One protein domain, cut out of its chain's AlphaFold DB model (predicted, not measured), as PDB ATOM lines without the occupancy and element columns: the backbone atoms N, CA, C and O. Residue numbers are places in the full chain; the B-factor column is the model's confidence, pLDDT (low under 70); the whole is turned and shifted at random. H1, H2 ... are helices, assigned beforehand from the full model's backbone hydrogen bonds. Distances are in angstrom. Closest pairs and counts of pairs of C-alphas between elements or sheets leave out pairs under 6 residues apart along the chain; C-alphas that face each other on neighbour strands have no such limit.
ATOM      1  N   LYS A 134     -13.279  13.835  -1.457       82.38
ATOM      2  CA  LYS A 134     -12.504  12.901  -2.312       82.38
ATOM      3  C   LYS A 134     -13.274  11.625  -2.631       82.38
ATOM      4  O   LYS A 134     -13.512  11.335  -3.796       82.38
ATOM      5  N   ALA A 135     -13.752  10.945  -1.593       82.88
ATOM      6  CA  ALA A 135     -14.549   9.728  -1.694       82.88
ATOM      7  C   ALA A 135     -15.868   9.892  -2.474       82.88
ATOM      8  O   ALA A 135     -16.247   8.996  -3.218       82.88
ATOM      9  N   GLN A 136     -16.568  11.029  -2.355       85.44
ATOM     10  CA  GLN A 136     -17.822  11.262  -3.087       85.44
ATOM     11  C   GLN A 136     -17.558  11.519  -4.579       85.44
ATOM     12  O   GLN A 136     -18.293  11.017  -5.428       85.44
ATOM     13  N   CYS A 137     -16.499  12.265  -4.910       83.38
ATOM     14  CA  CYS A 137     -16.073  12.464  -6.297       83.38
ATOM     15  C   CYS A 137     -15.559  11.170  -6.925       83.38
ATOM     16  O   CYS A 137     -15.962  10.839  -8.033       83.38
ATOM     17  N   ALA A 138     -14.715  10.425  -6.213       87.00
ATOM     18  CA  ALA A 138     -14.197   9.148  -6.677       87.00
ATOM     19  C   ALA A 138     -15.320   8.125  -6.895       87.00
ATOM     20  O   ALA A 138     -15.361   7.515  -7.957       87.00
ATOM     21  N   ALA A 139     -16.289   8.016  -5.978       89.38
ATOM     22  CA  ALA A 139     -17.475   7.184  -6.186       89.38
ATOM     23  C   ALA A 139     -18.266   7.603  -7.439       89.38
ATOM     24  O   ALA A 139     -18.655   6.749  -8.224       89.38
ATOM     25  N   ALA A 140     -18.462   8.906  -7.671       86.75
ATOM     26  CA  ALA A 140     -19.192   9.404  -8.840       86.75
ATOM     27  C   ALA A 140     -18.446   9.210 -10.179       86.75
ATOM     28  O   ALA A 140     -19.096   9.038 -11.207       86.75
ATOM     29  N   ILE A 141     -17.108   9.236 -10.171       87.25
ATOM     30  CA  ILE A 141     -16.264   8.893 -11.329       87.25
ATOM     31  C   ILE A 141     -16.373   7.387 -11.600       87.25
ATOM     32  O   ILE A 141     -16.743   6.980 -12.695       87.25
ATOM     33  N   LEU A 142     -16.122   6.564 -10.580       87.81
ATOM     34  CA  LEU A 142     -16.088   5.104 -10.682       87.81
ATOM     35  C   LEU A 142     -17.445   4.467 -11.028       87.81
ATOM     36  O   LEU A 142     -17.468   3.389 -11.612       87.81
ATOM     37  N   ALA A 143     -18.559   5.110 -10.675       87.81
ATOM     38  CA  ALA A 143     -19.901   4.557 -10.850       87.81
ATOM     39  C   ALA A 143     -20.638   4.994 -12.130       87.81
ATOM     40  O   ALA A 143     -21.735   4.486 -12.372       87.81
ATOM     41  N   ARG A 144     -20.166   6.017 -12.874       71.81
ATOM     42  CA  ARG A 144     -21.122   6.814 -13.677       71.81
ATOM     43  C   ARG A 144     -20.682   7.479 -14.986       71.81
ATOM     44  O   ARG A 144     -21.499   8.224 -15.525       71.81
ATOM     45  N   TRP A 145     -19.466   7.289 -15.500       66.50
ATOM     46  CA  TRP A 145     -19.127   7.808 -16.839       66.50
ATOM     47  C   TRP A 145     -18.510   6.729 -17.733       66.50
ATOM     48  O   TRP A 145     -18.013   5.712 -17.253       66.50
ATOM     49  N   ASN A 146     -18.533   6.993 -19.040       70.06
ATOM     50  CA  ASN A 146     -17.949   6.142 -20.069       70.06
ATOM     51  C   ASN A 146     -16.441   5.971 -19.844       70.06
ATOM     52  O   ASN A 146     -15.729   6.934 -19.547       70.06
ATOM     53  N   GLU A 147     -15.951   4.743 -20.013       69.56
ATOM     54  CA  GLU A 147     -14.578   4.401 -19.637       69.56
ATOM     55  C   GLU A 147     -13.523   5.129 -20.474       69.56
ATOM     56  O   GLU A 147     -12.499   5.506 -19.921       69.56
ATOM     57  N   SER A 148     -13.784   5.393 -21.761       72.56
ATOM     58  CA  SER A 148     -12.860   6.086 -22.675       72.56
ATOM     59  C   SER A 148     -12.357   7.421 -22.125       72.56
ATOM     60  O   SER A 148     -11.157   7.706 -22.136       72.56
ATOM     61  N   ASP A 149     -13.283   8.230 -21.619       67.38
ATOM     62  CA  ASP A 149     -13.036   9.639 -21.328       67.38
ATOM     63  C   ASP A 149     -12.431   9.783 -19.926       67.38
ATOM     64  O   ASP A 149     -11.479  10.543 -19.724       67.38
ATOM     65  N   ILE A 150     -12.914   8.982 -18.963       77.06
ATOM     66  CA  ILE A 150     -12.274   8.877 -17.647       77.06
ATOM     67  C   ILE A 150     -10.870   8.294 -17.793       77.06
ATOM     68  O   ILE A 150      -9.944   8.848 -17.215       77.06
ATOM     69  N   ASP A 151     -10.679   7.200 -18.531       75.94
ATOM     70  CA  ASP A 151      -9.377   6.535 -18.633       75.94
ATOM     71  C   ASP A 151      -8.324   7.476 -19.246       75.94
ATOM     72  O   ASP A 151      -7.212   7.565 -18.724       75.94
ATOM     73  N   LEU A 152      -8.691   8.293 -20.242       73.56
ATOM     74  CA  LEU A 152      -7.830   9.361 -20.760       73.56
ATOM     75  C   LEU A 152      -7.504  10.432 -19.697       73.56
ATOM     76  O   LEU A 152      -6.329  10.740 -19.479       73.56
ATOM     77  N   MET A 153      -8.506  10.987 -19.002       70.38
ATOM     78  CA  MET A 153      -8.274  12.020 -17.976       70.38
ATOM     79  C   MET A 153      -7.495  11.483 -16.763       70.38
ATOM     80  O   MET A 153      -6.608  12.155 -16.235       70.38
ATOM     81  N   MET A 154      -7.773  10.259 -16.326       78.69
ATOM     82  CA  MET A 154      -7.144   9.642 -15.157       78.69
ATOM     83  C   MET A 154      -5.727   9.155 -15.455       78.69
ATOM     84  O   MET A 154      -4.893   9.179 -14.552       78.69
ATOM     85  N   LYS A 155      -5.398   8.842 -16.716       77.50
ATOM     86  CA  LYS A 155      -4.005   8.673 -17.162       77.50
ATOM     87  C   LYS A 155      -3.192   9.974 -17.063       77.50
ATOM     88  O   LYS A 155      -1.988   9.902 -16.827       77.50
ATOM     89  N   LEU A 156      -3.824  11.151 -17.165       72.25
ATOM     90  CA  LEU A 156      -3.172  12.452 -16.935       72.25
ATOM     91  C   LEU A 156      -3.020  12.796 -15.441       72.25
ATOM     92  O   LEU A 156      -2.031  13.422 -15.064       72.25
ATOM     93  N   VAL A 157      -3.967  12.387 -14.585       77.81
ATOM     94  CA  VAL A 157      -3.896  12.613 -13.124       77.81
ATOM     95  C   VAL A 157      -2.965  11.608 -12.430       77.81
ATOM     96  O   VAL A 157      -2.204  11.994 -11.544       77.81
ATOM     97  N   TYR A 158      -2.971  10.342 -12.859       82.00
ATOM     98  CA  TYR A 158      -2.162   9.250 -12.305       82.00
ATOM     99  C   TYR A 158      -1.200   8.657 -13.364       82.00
ATOM    100  O   TYR A 158      -1.293   7.471 -13.693       82.00
ATOM    101  N   PRO A 159      -0.221   9.432 -13.880       79.06
ATOM    102  CA  PRO A 159       0.658   9.018 -14.985       79.06
ATOM    103  C   PRO A 159       1.603   7.850 -14.652       79.06
ATOM    104  O   PRO A 159       2.195   7.264 -15.558       79.06
ATOM    105  N   ASN A 160       1.748   7.497 -13.372       83.81
ATOM    106  CA  ASN A 160       2.470   6.296 -12.945       83.81
ATOM    107  C   ASN A 160       1.582   5.045 -13.039       83.81
ATOM    108  O   ASN A 160       2.026   4.031 -13.573       83.81
ATOM    109  N   ALA A 161       0.317   5.133 -12.613       83.44
ATOM    110  CA  ALA A 161      -0.656   4.049 -12.755       83.44
ATOM    111  C   ALA A 161      -1.022   3.809 -14.229       83.44
ATOM    112  O   ALA A 161      -1.153   2.669 -14.660       83.44
ATOM    113  N   ALA A 162      -1.061   4.872 -15.042       80.94
ATOM    114  CA  ALA A 162      -1.226   4.807 -16.497       80.94
ATOM    115  C   ALA A 162      -0.262   3.833 -17.204       80.94
ATOM    116  O   ALA A 162      -0.598   3.282 -18.250       80.94
ATOM    117  N   ARG A 163       0.941   3.632 -16.644       85.00
ATOM    118  CA  ARG A 163       1.985   2.740 -17.181       85.00
ATOM    119  C   ARG A 163       1.844   1.287 -16.719       85.00
ATOM    120  O   ARG A 163       2.539   0.430 -17.250       85.00
ATOM    121  N   GLN A 164       0.998   1.022 -15.725       87.00
ATOM    122  CA  GLN A 164       0.814  -0.301 -15.121       87.00
ATOM    123  C   GLN A 164      -0.304  -1.112 -15.799       87.00
ATOM    124  O   GLN A 164      -0.352  -2.324 -15.629       87.00
ATOM    125  N   GLY A 165      -1.160  -0.465 -16.599       85.00
ATOM    126  CA  GLY A 165      -2.187  -1.116 -17.415       85.00
ATOM    127  C   GLY A 165      -3.516  -0.362 -17.421       85.00
ATOM    128  O   GLY A 165      -3.654   0.704 -16.816       85.00
ATOM    129  N   TYR A 166      -4.515  -0.934 -18.096       78.38
ATOM    130  CA  TYR A 166      -5.911  -0.529 -17.907       78.38
ATOM    131  C   TYR A 166      -6.353  -0.829 -16.467       78.38
ATOM    132  O   TYR A 166      -5.817  -1.725 -15.820       78.38
ATOM    133  N   GLY A 167      -7.283  -0.040 -15.926       82.06
ATOM    134  CA  GLY A 167      -7.808  -0.227 -14.566       82.06
ATOM    135  C   GLY A 167      -6.872   0.180 -13.417       82.06
ATOM    136  O   GLY A 167      -7.367   0.568 -12.361       82.06
ATOM    137  N   ALA A 168      -5.548   0.201 -13.600       88.31
ATOM    138  CA  ALA A 168      -4.585   0.512 -12.532       88.31
ATOM    139  C   ALA A 168      -4.799   1.898 -11.879       88.31
ATOM    140  O   ALA A 168      -4.581   2.069 -10.676       88.31
ATOM    141  N   TRP A 169      -5.302   2.892 -12.623       89.88
ATOM    142  CA  TRP A 169      -5.674   4.191 -12.044       89.88
ATOM    143  C   TRP A 169      -6.870   4.102 -11.080       89.88
ATOM    144  O   TRP A 169      -6.962   4.932 -10.178       89.88
ATOM    145  N   ARG A 170      -7.765   3.107 -11.220       90.62
ATOM    146  CA  ARG A 170      -8.874   2.870 -10.278       90.62
ATOM    147  C   ARG A 170      -8.320   2.436  -8.925       90.62
ATOM    148  O   ARG A 170      -8.691   3.016  -7.911       90.62
ATOM    149  N   GLN A 171      -7.377   1.490  -8.918       92.06
ATOM    150  CA  GLN A 171      -6.681   1.054  -7.702       92.06
ATOM    151  C   GLN A 171      -5.923   2.224  -7.047       92.06
ATOM    152  O   GLN A 171      -6.049   2.442  -5.840       92.06
ATOM    153  N   ALA A 172      -5.220   3.040  -7.847       89.31
ATOM    154  CA  ALA A 172      -4.562   4.251  -7.357       89.31
ATOM    155  C   ALA A 172      -5.560   5.239  -6.722       89.31
ATOM    156  O   ALA A 172      -5.323   5.692  -5.608       89.31
ATOM    157  N   LEU A 173      -6.698   5.517  -7.373       89.25
ATOM    158  CA  LEU A 173      -7.759   6.395  -6.859       89.25
ATOM    159  C   LEU A 173      -8.392   5.868  -5.557       89.25
ATOM    160  O   LEU A 173      -8.667   6.657  -4.651       89.25
ATOM    161  N   VAL A 174      -8.617   4.553  -5.445       92.81
ATOM    162  CA  VAL A 174      -9.133   3.897  -4.226       92.81
ATOM    163  C   VAL A 174      -8.166   4.109  -3.058       92.81
ATOM    164  O   VAL A 174      -8.574   4.605  -2.007       92.81
ATOM    165  N   HIS A 175      -6.878   3.819  -3.260       90.25
ATOM    166  CA  HIS A 175      -5.831   4.066  -2.266       90.25
ATOM    167  C   HIS A 175      -5.780   5.553  -1.863       90.25
ATOM    168  O   HIS A 175      -5.732   5.893  -0.682       90.25
ATOM    169  N   ASP A 176      -5.881   6.452  -2.844       86.75
ATOM    170  CA  ASP A 176      -5.843   7.902  -2.653       86.75
ATOM    171  C   ASP A 176      -7.022   8.478  -1.850       86.75
ATOM    172  O   ASP A 176      -6.917   9.596  -1.339       86.75
ATOM    173  N   THR A 177      -8.169   7.795  -1.797       85.19
ATOM    174  CA  THR A 177      -9.441   8.353  -1.289       85.19
ATOM    175  C   THR A 177      -9.848   7.867   0.102       85.19
ATOM    176  O   THR A 177     -10.846   8.362   0.630       85.19
ATOM    177  N   ASN A 178      -9.032   6.993   0.707       90.38
ATOM    178  CA  ASN A 178      -9.376   6.083   1.803       90.38
ATOM    179  C   ASN A 178     -10.504   5.106   1.382       90.38
ATOM    180  O   ASN A 178     -11.633   5.549   1.138       90.38
ATOM    181  N   PRO A 179     -10.234   3.783   1.323       92.62
ATOM    182  CA  PRO A 179     -11.207   2.804   0.848       92.62
ATOM    183  C   PRO A 179     -12.488   2.771   1.689       92.62
ATOM    184  O   PRO A 179     -13.561   2.655   1.111       92.62
ATOM    185  N   GLU A 180     -12.430   2.958   3.011       93.12
ATOM    186  CA  GLU A 180     -13.627   2.934   3.872       93.12
ATOM    187  C   GLU A 180     -14.591   4.077   3.528       93.12
ATOM    188  O   GLU A 180     -15.801   3.886   3.379       93.12
ATOM    189  N   HIS A 181     -14.043   5.283   3.347       92.69
ATOM    190  CA  HIS A 181     -14.819   6.451   2.945       92.69
ATOM    191  C   HIS A 181     -15.366   6.303   1.525       92.69
ATOM    192  O   HIS A 181     -16.503   6.708   1.277       92.69
ATOM    193  N   LEU A 182     -14.583   5.741   0.599       94.00
ATOM    194  CA  LEU A 182     -15.017   5.491  -0.773       94.00
ATOM    195  C   LEU A 182     -16.139   4.446  -0.829       94.00
ATOM    196  O   LEU A 182     -17.165   4.689  -1.467       94.00
ATOM    197  N   GLU A 183     -15.992   3.325  -0.125       95.50
ATOM    198  CA  GLU A 183     -17.004   2.270  -0.077       95.50
ATOM    199  C   GLU A 183     -18.302   2.791   0.550       95.50
ATOM    200  O   GLU A 183     -19.382   2.558   0.015       95.50
ATOM    201  N   ALA A 184     -18.218   3.608   1.605       95.00
ATOM    202  CA  ALA A 184     -19.379   4.265   2.205       95.00
ATOM    203  C   ALA A 184     -20.098   5.266   1.270       95.00
ATOM    204  O   ALA A 184     -21.216   5.686   1.581       95.00
ATOM    205  N   GLN A 185     -19.500   5.668   0.141       95.88
ATOM    206  CA  GLN A 185     -20.169   6.460  -0.902       95.88
ATOM    207  C   GLN A 185     -20.648   5.580  -2.067       95.88
ATOM    208  O   GLN A 185     -21.782   5.755  -2.505       95.88
ATOM    209  N   LEU A 186     -19.862   4.593  -2.514       94.62
ATOM    210  CA  LEU A 186     -20.290   3.609  -3.524       94.62
ATOM    211  C   LEU A 186     -21.503   2.792  -3.048       94.62
ATOM    212  O   LEU A 186     -22.459   2.614  -3.801       94.62
ATOM    213  N   ARG A 187     -21.553   2.419  -1.764       95.94
ATOM    214  CA  ARG A 187     -22.681   1.696  -1.153       95.94
ATOM    215  C   ARG A 187     -23.984   2.512  -1.158       95.94
ATOM    216  O   ARG A 187     -25.061   1.929  -1.193       95.94
ATOM    217  N   LYS A 188     -23.912   3.853  -1.201       95.56
ATOM    218  CA  LYS A 188     -25.084   4.740  -1.409       95.56
ATOM    219  C   LYS A 188     -25.540   4.802  -2.869       95.56
ATOM    220  O   LYS A 188     -26.657   5.233  -3.130       95.56
ATOM    221  N   LEU A 189     -24.678   4.398  -3.802       94.25
ATOM    222  CA  LEU A 189     -24.975   4.234  -5.227       94.25
ATOM    223  C   LEU A 189     -25.337   2.777  -5.579       94.25
ATOM    224  O   LEU A 189     -25.590   2.485  -6.742       94.25
ATOM    225  N   GLY A 190     -25.375   1.870  -4.593       95.75
ATOM    226  CA  GLY A 190     -25.689   0.450  -4.789       95.75
ATOM    227  C   GLY A 190     -24.524  -0.413  -5.288       95.75
ATOM    228  O   GLY A 190     -24.770  -1.508  -5.779       95.75
ATOM    229  N   MET A 191     -23.275   0.055  -5.171       95.44
ATOM    230  CA  MET A 191     -22.071  -0.634  -5.665       95.44
ATOM    231  C   MET A 191     -21.069  -0.902  -4.531       95.44
ATOM    232  O   MET A 191     -21.011  -0.139  -3.563       95.44
ATOM    233  N   SER A 192     -20.221  -1.926  -4.661       96.50
ATOM    234  CA  SER A 192     -19.017  -2.090  -3.832       96.50
ATOM    235  C   SER A 192     -17.742  -1.687  -4.587       96.50
ATOM    236  O   SER A 192     -17.733  -1.559  -5.812       96.50
ATOM    237  N   ILE A 193     -16.634  -1.508  -3.857       95.19
ATOM    238  CA  ILE A 193     -15.304  -1.317  -4.469       95.19
ATOM    239  C   ILE A 193     -14.903  -2.545  -5.304       95.19
ATOM    240  O   ILE A 193     -14.286  -2.394  -6.355       95.19
ATOM    241  N   ASN A 194     -15.282  -3.750  -4.869       95.06
ATOM    242  CA  ASN A 194     -14.896  -4.994  -5.531       95.06
ATOM    243  C   ASN A 194     -15.567  -5.147  -6.902       95.06
ATOM    244  O   ASN A 194     -14.908  -5.576  -7.843       95.06
ATOM    245  N   ASP A 195     -16.829  -4.726  -7.049       92.38
ATOM    246  CA  ASP A 195     -17.527  -4.741  -8.346       92.38
ATOM    247  C   ASP A 195     -16.848  -3.784  -9.341       92.38
ATOM    248  O   ASP A 195     -16.567  -4.133 -10.486       92.38
ATOM    249  N   VAL A 196     -16.528  -2.574  -8.866       90.06
ATOM    250  CA  VAL A 196     -15.888  -1.493  -9.632       90.06
ATOM    251  C   VAL A 196     -14.469  -1.848 -10.092       90.06
ATOM    252  O   VAL A 196     -14.055  -1.444 -11.183       90.06
ATOM    253  N   LEU A 197     -13.702  -2.557  -9.260       91.19
ATOM    254  CA  LEU A 197     -12.350  -3.004  -9.603       91.19
ATOM    255  C   LEU A 197     -12.380  -4.276 -10.459       91.19
ATOM    256  O   LEU A 197     -11.707  -4.315 -11.486       91.19
ATOM    257  N   GLY A 198     -13.211  -5.263 -10.111       87.81
ATOM    258  CA  GLY A 198     -13.326  -6.527 -10.845       87.81
ATOM    259  C   GLY A 198     -13.759  -6.348 -12.303       87.81
ATOM    260  O   GLY A 198     -13.223  -7.017 -13.183       87.81
ATOM    261  N   GLN A 199     -14.638  -5.378 -12.587       80.69
ATOM    262  CA  GLN A 199     -15.009  -5.000 -13.961       80.69
ATOM    263  C   GLN A 199     -13.820  -4.550 -14.829       80.69
ATOM    264  O   GLN A 199     -13.883  -4.677 -16.047       80.69
ATOM    265  N   ALA A 200     -12.742  -4.031 -14.228       69.50
ATOM    266  CA  ALA A 200     -11.549  -3.604 -14.960       69.50
ATOM    267  C   ALA A 200     -10.506  -4.725 -15.139       69.50
ATOM    268  O   ALA A 200      -9.596  -4.580 -15.955       69.50
TER     269      ALA A 200
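What this domain is: This is residues 134 to 200 of the 513 residues of an uncharacterized protein of Catenaria anguillulae PL171 (UniProt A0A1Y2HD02). Three short helices, H1, H3 and H5, run roughly along one direction with their centres in a triangle, H3 opposite to the other two; H4 crosses one end of this group, and H2 lies near the other end of H1 and H3. The triangle is loosely formed, for among its sides H1 and H3 alone touch. The printed part has 67 residues with five named helices, H1 to H5 in order along the chain, and no named strand; the class is all helix. The whole is compact, with a radius of gyration of the C-alphas of 10.9 A, and its C-alphas span 30 by 22 by 19 A.

Where its parts are: H4 and H2, with 11 residues each, are the longest helices by residues. H4 is residues 179 to 189, 15.1 A from first to last C-alpha, beginning at C-alpha 179 (-11.207, 2.804, 0.848). H2 is residues 147 to 157, 15.0 A long. H3 is residues 168 to 177, 14.5 A. H1 is residues 134 to 142, 12.0 A, with C-alpha 134 at (-12.504, 12.901, -2.312). H5 is residues 193 to 200, 11.4 A, ending at C-alpha 200 (-11.549, -3.604, -14.960).

How they stand to each other: H4 touches H1 at a steep tilt of 53 degrees, the same way, the closest C-alphas being those of Ala 135 and Leu 182, 4.4 A apart. H4 also touches H5, about perpendicular at 83 degrees, with the C-alphas of Glu 183 and Ile 193 closest at 5.9 A. H4 and H3 are close but not clearly touching: their closest C-alphas, of Val 174 and Leu 182, are 7.0 A apart. H1 touches H3 at a shallow tilt of 26 degrees, opposite ways, with the C-alphas of Ala 135 and Thr 177 closest at 5.3 A. H3 and H5 are close but not clearly touching, at a shallow tilt of 19 degrees, opposite ways; the C-alphas of Arg 170 and Leu 197 are closest at 6.9 A. H2 only just touches H3, with 3 pairs of C-alphas within 8 A, the closest being those of Met 154 and Trp 169 at 6.4 A. H2 is apart from H4 and H5. Every O i to N i+4 pair is within hydrogen-bond range in H1, H2 and H3; in H4 it is 6 of 7 and in H5 3 of 4.

The domain as a whole: The two C-alphas farthest apart, those of Arg 163 and Lys 188, are 31.4 A apart. The printed part has no cut. No link is long; that from H2 to H3, 10 residues, is short, and the others are tight. The mean pLDDT of the printed part is 85.4; residues 145, 147, 149 and 200 are under 70.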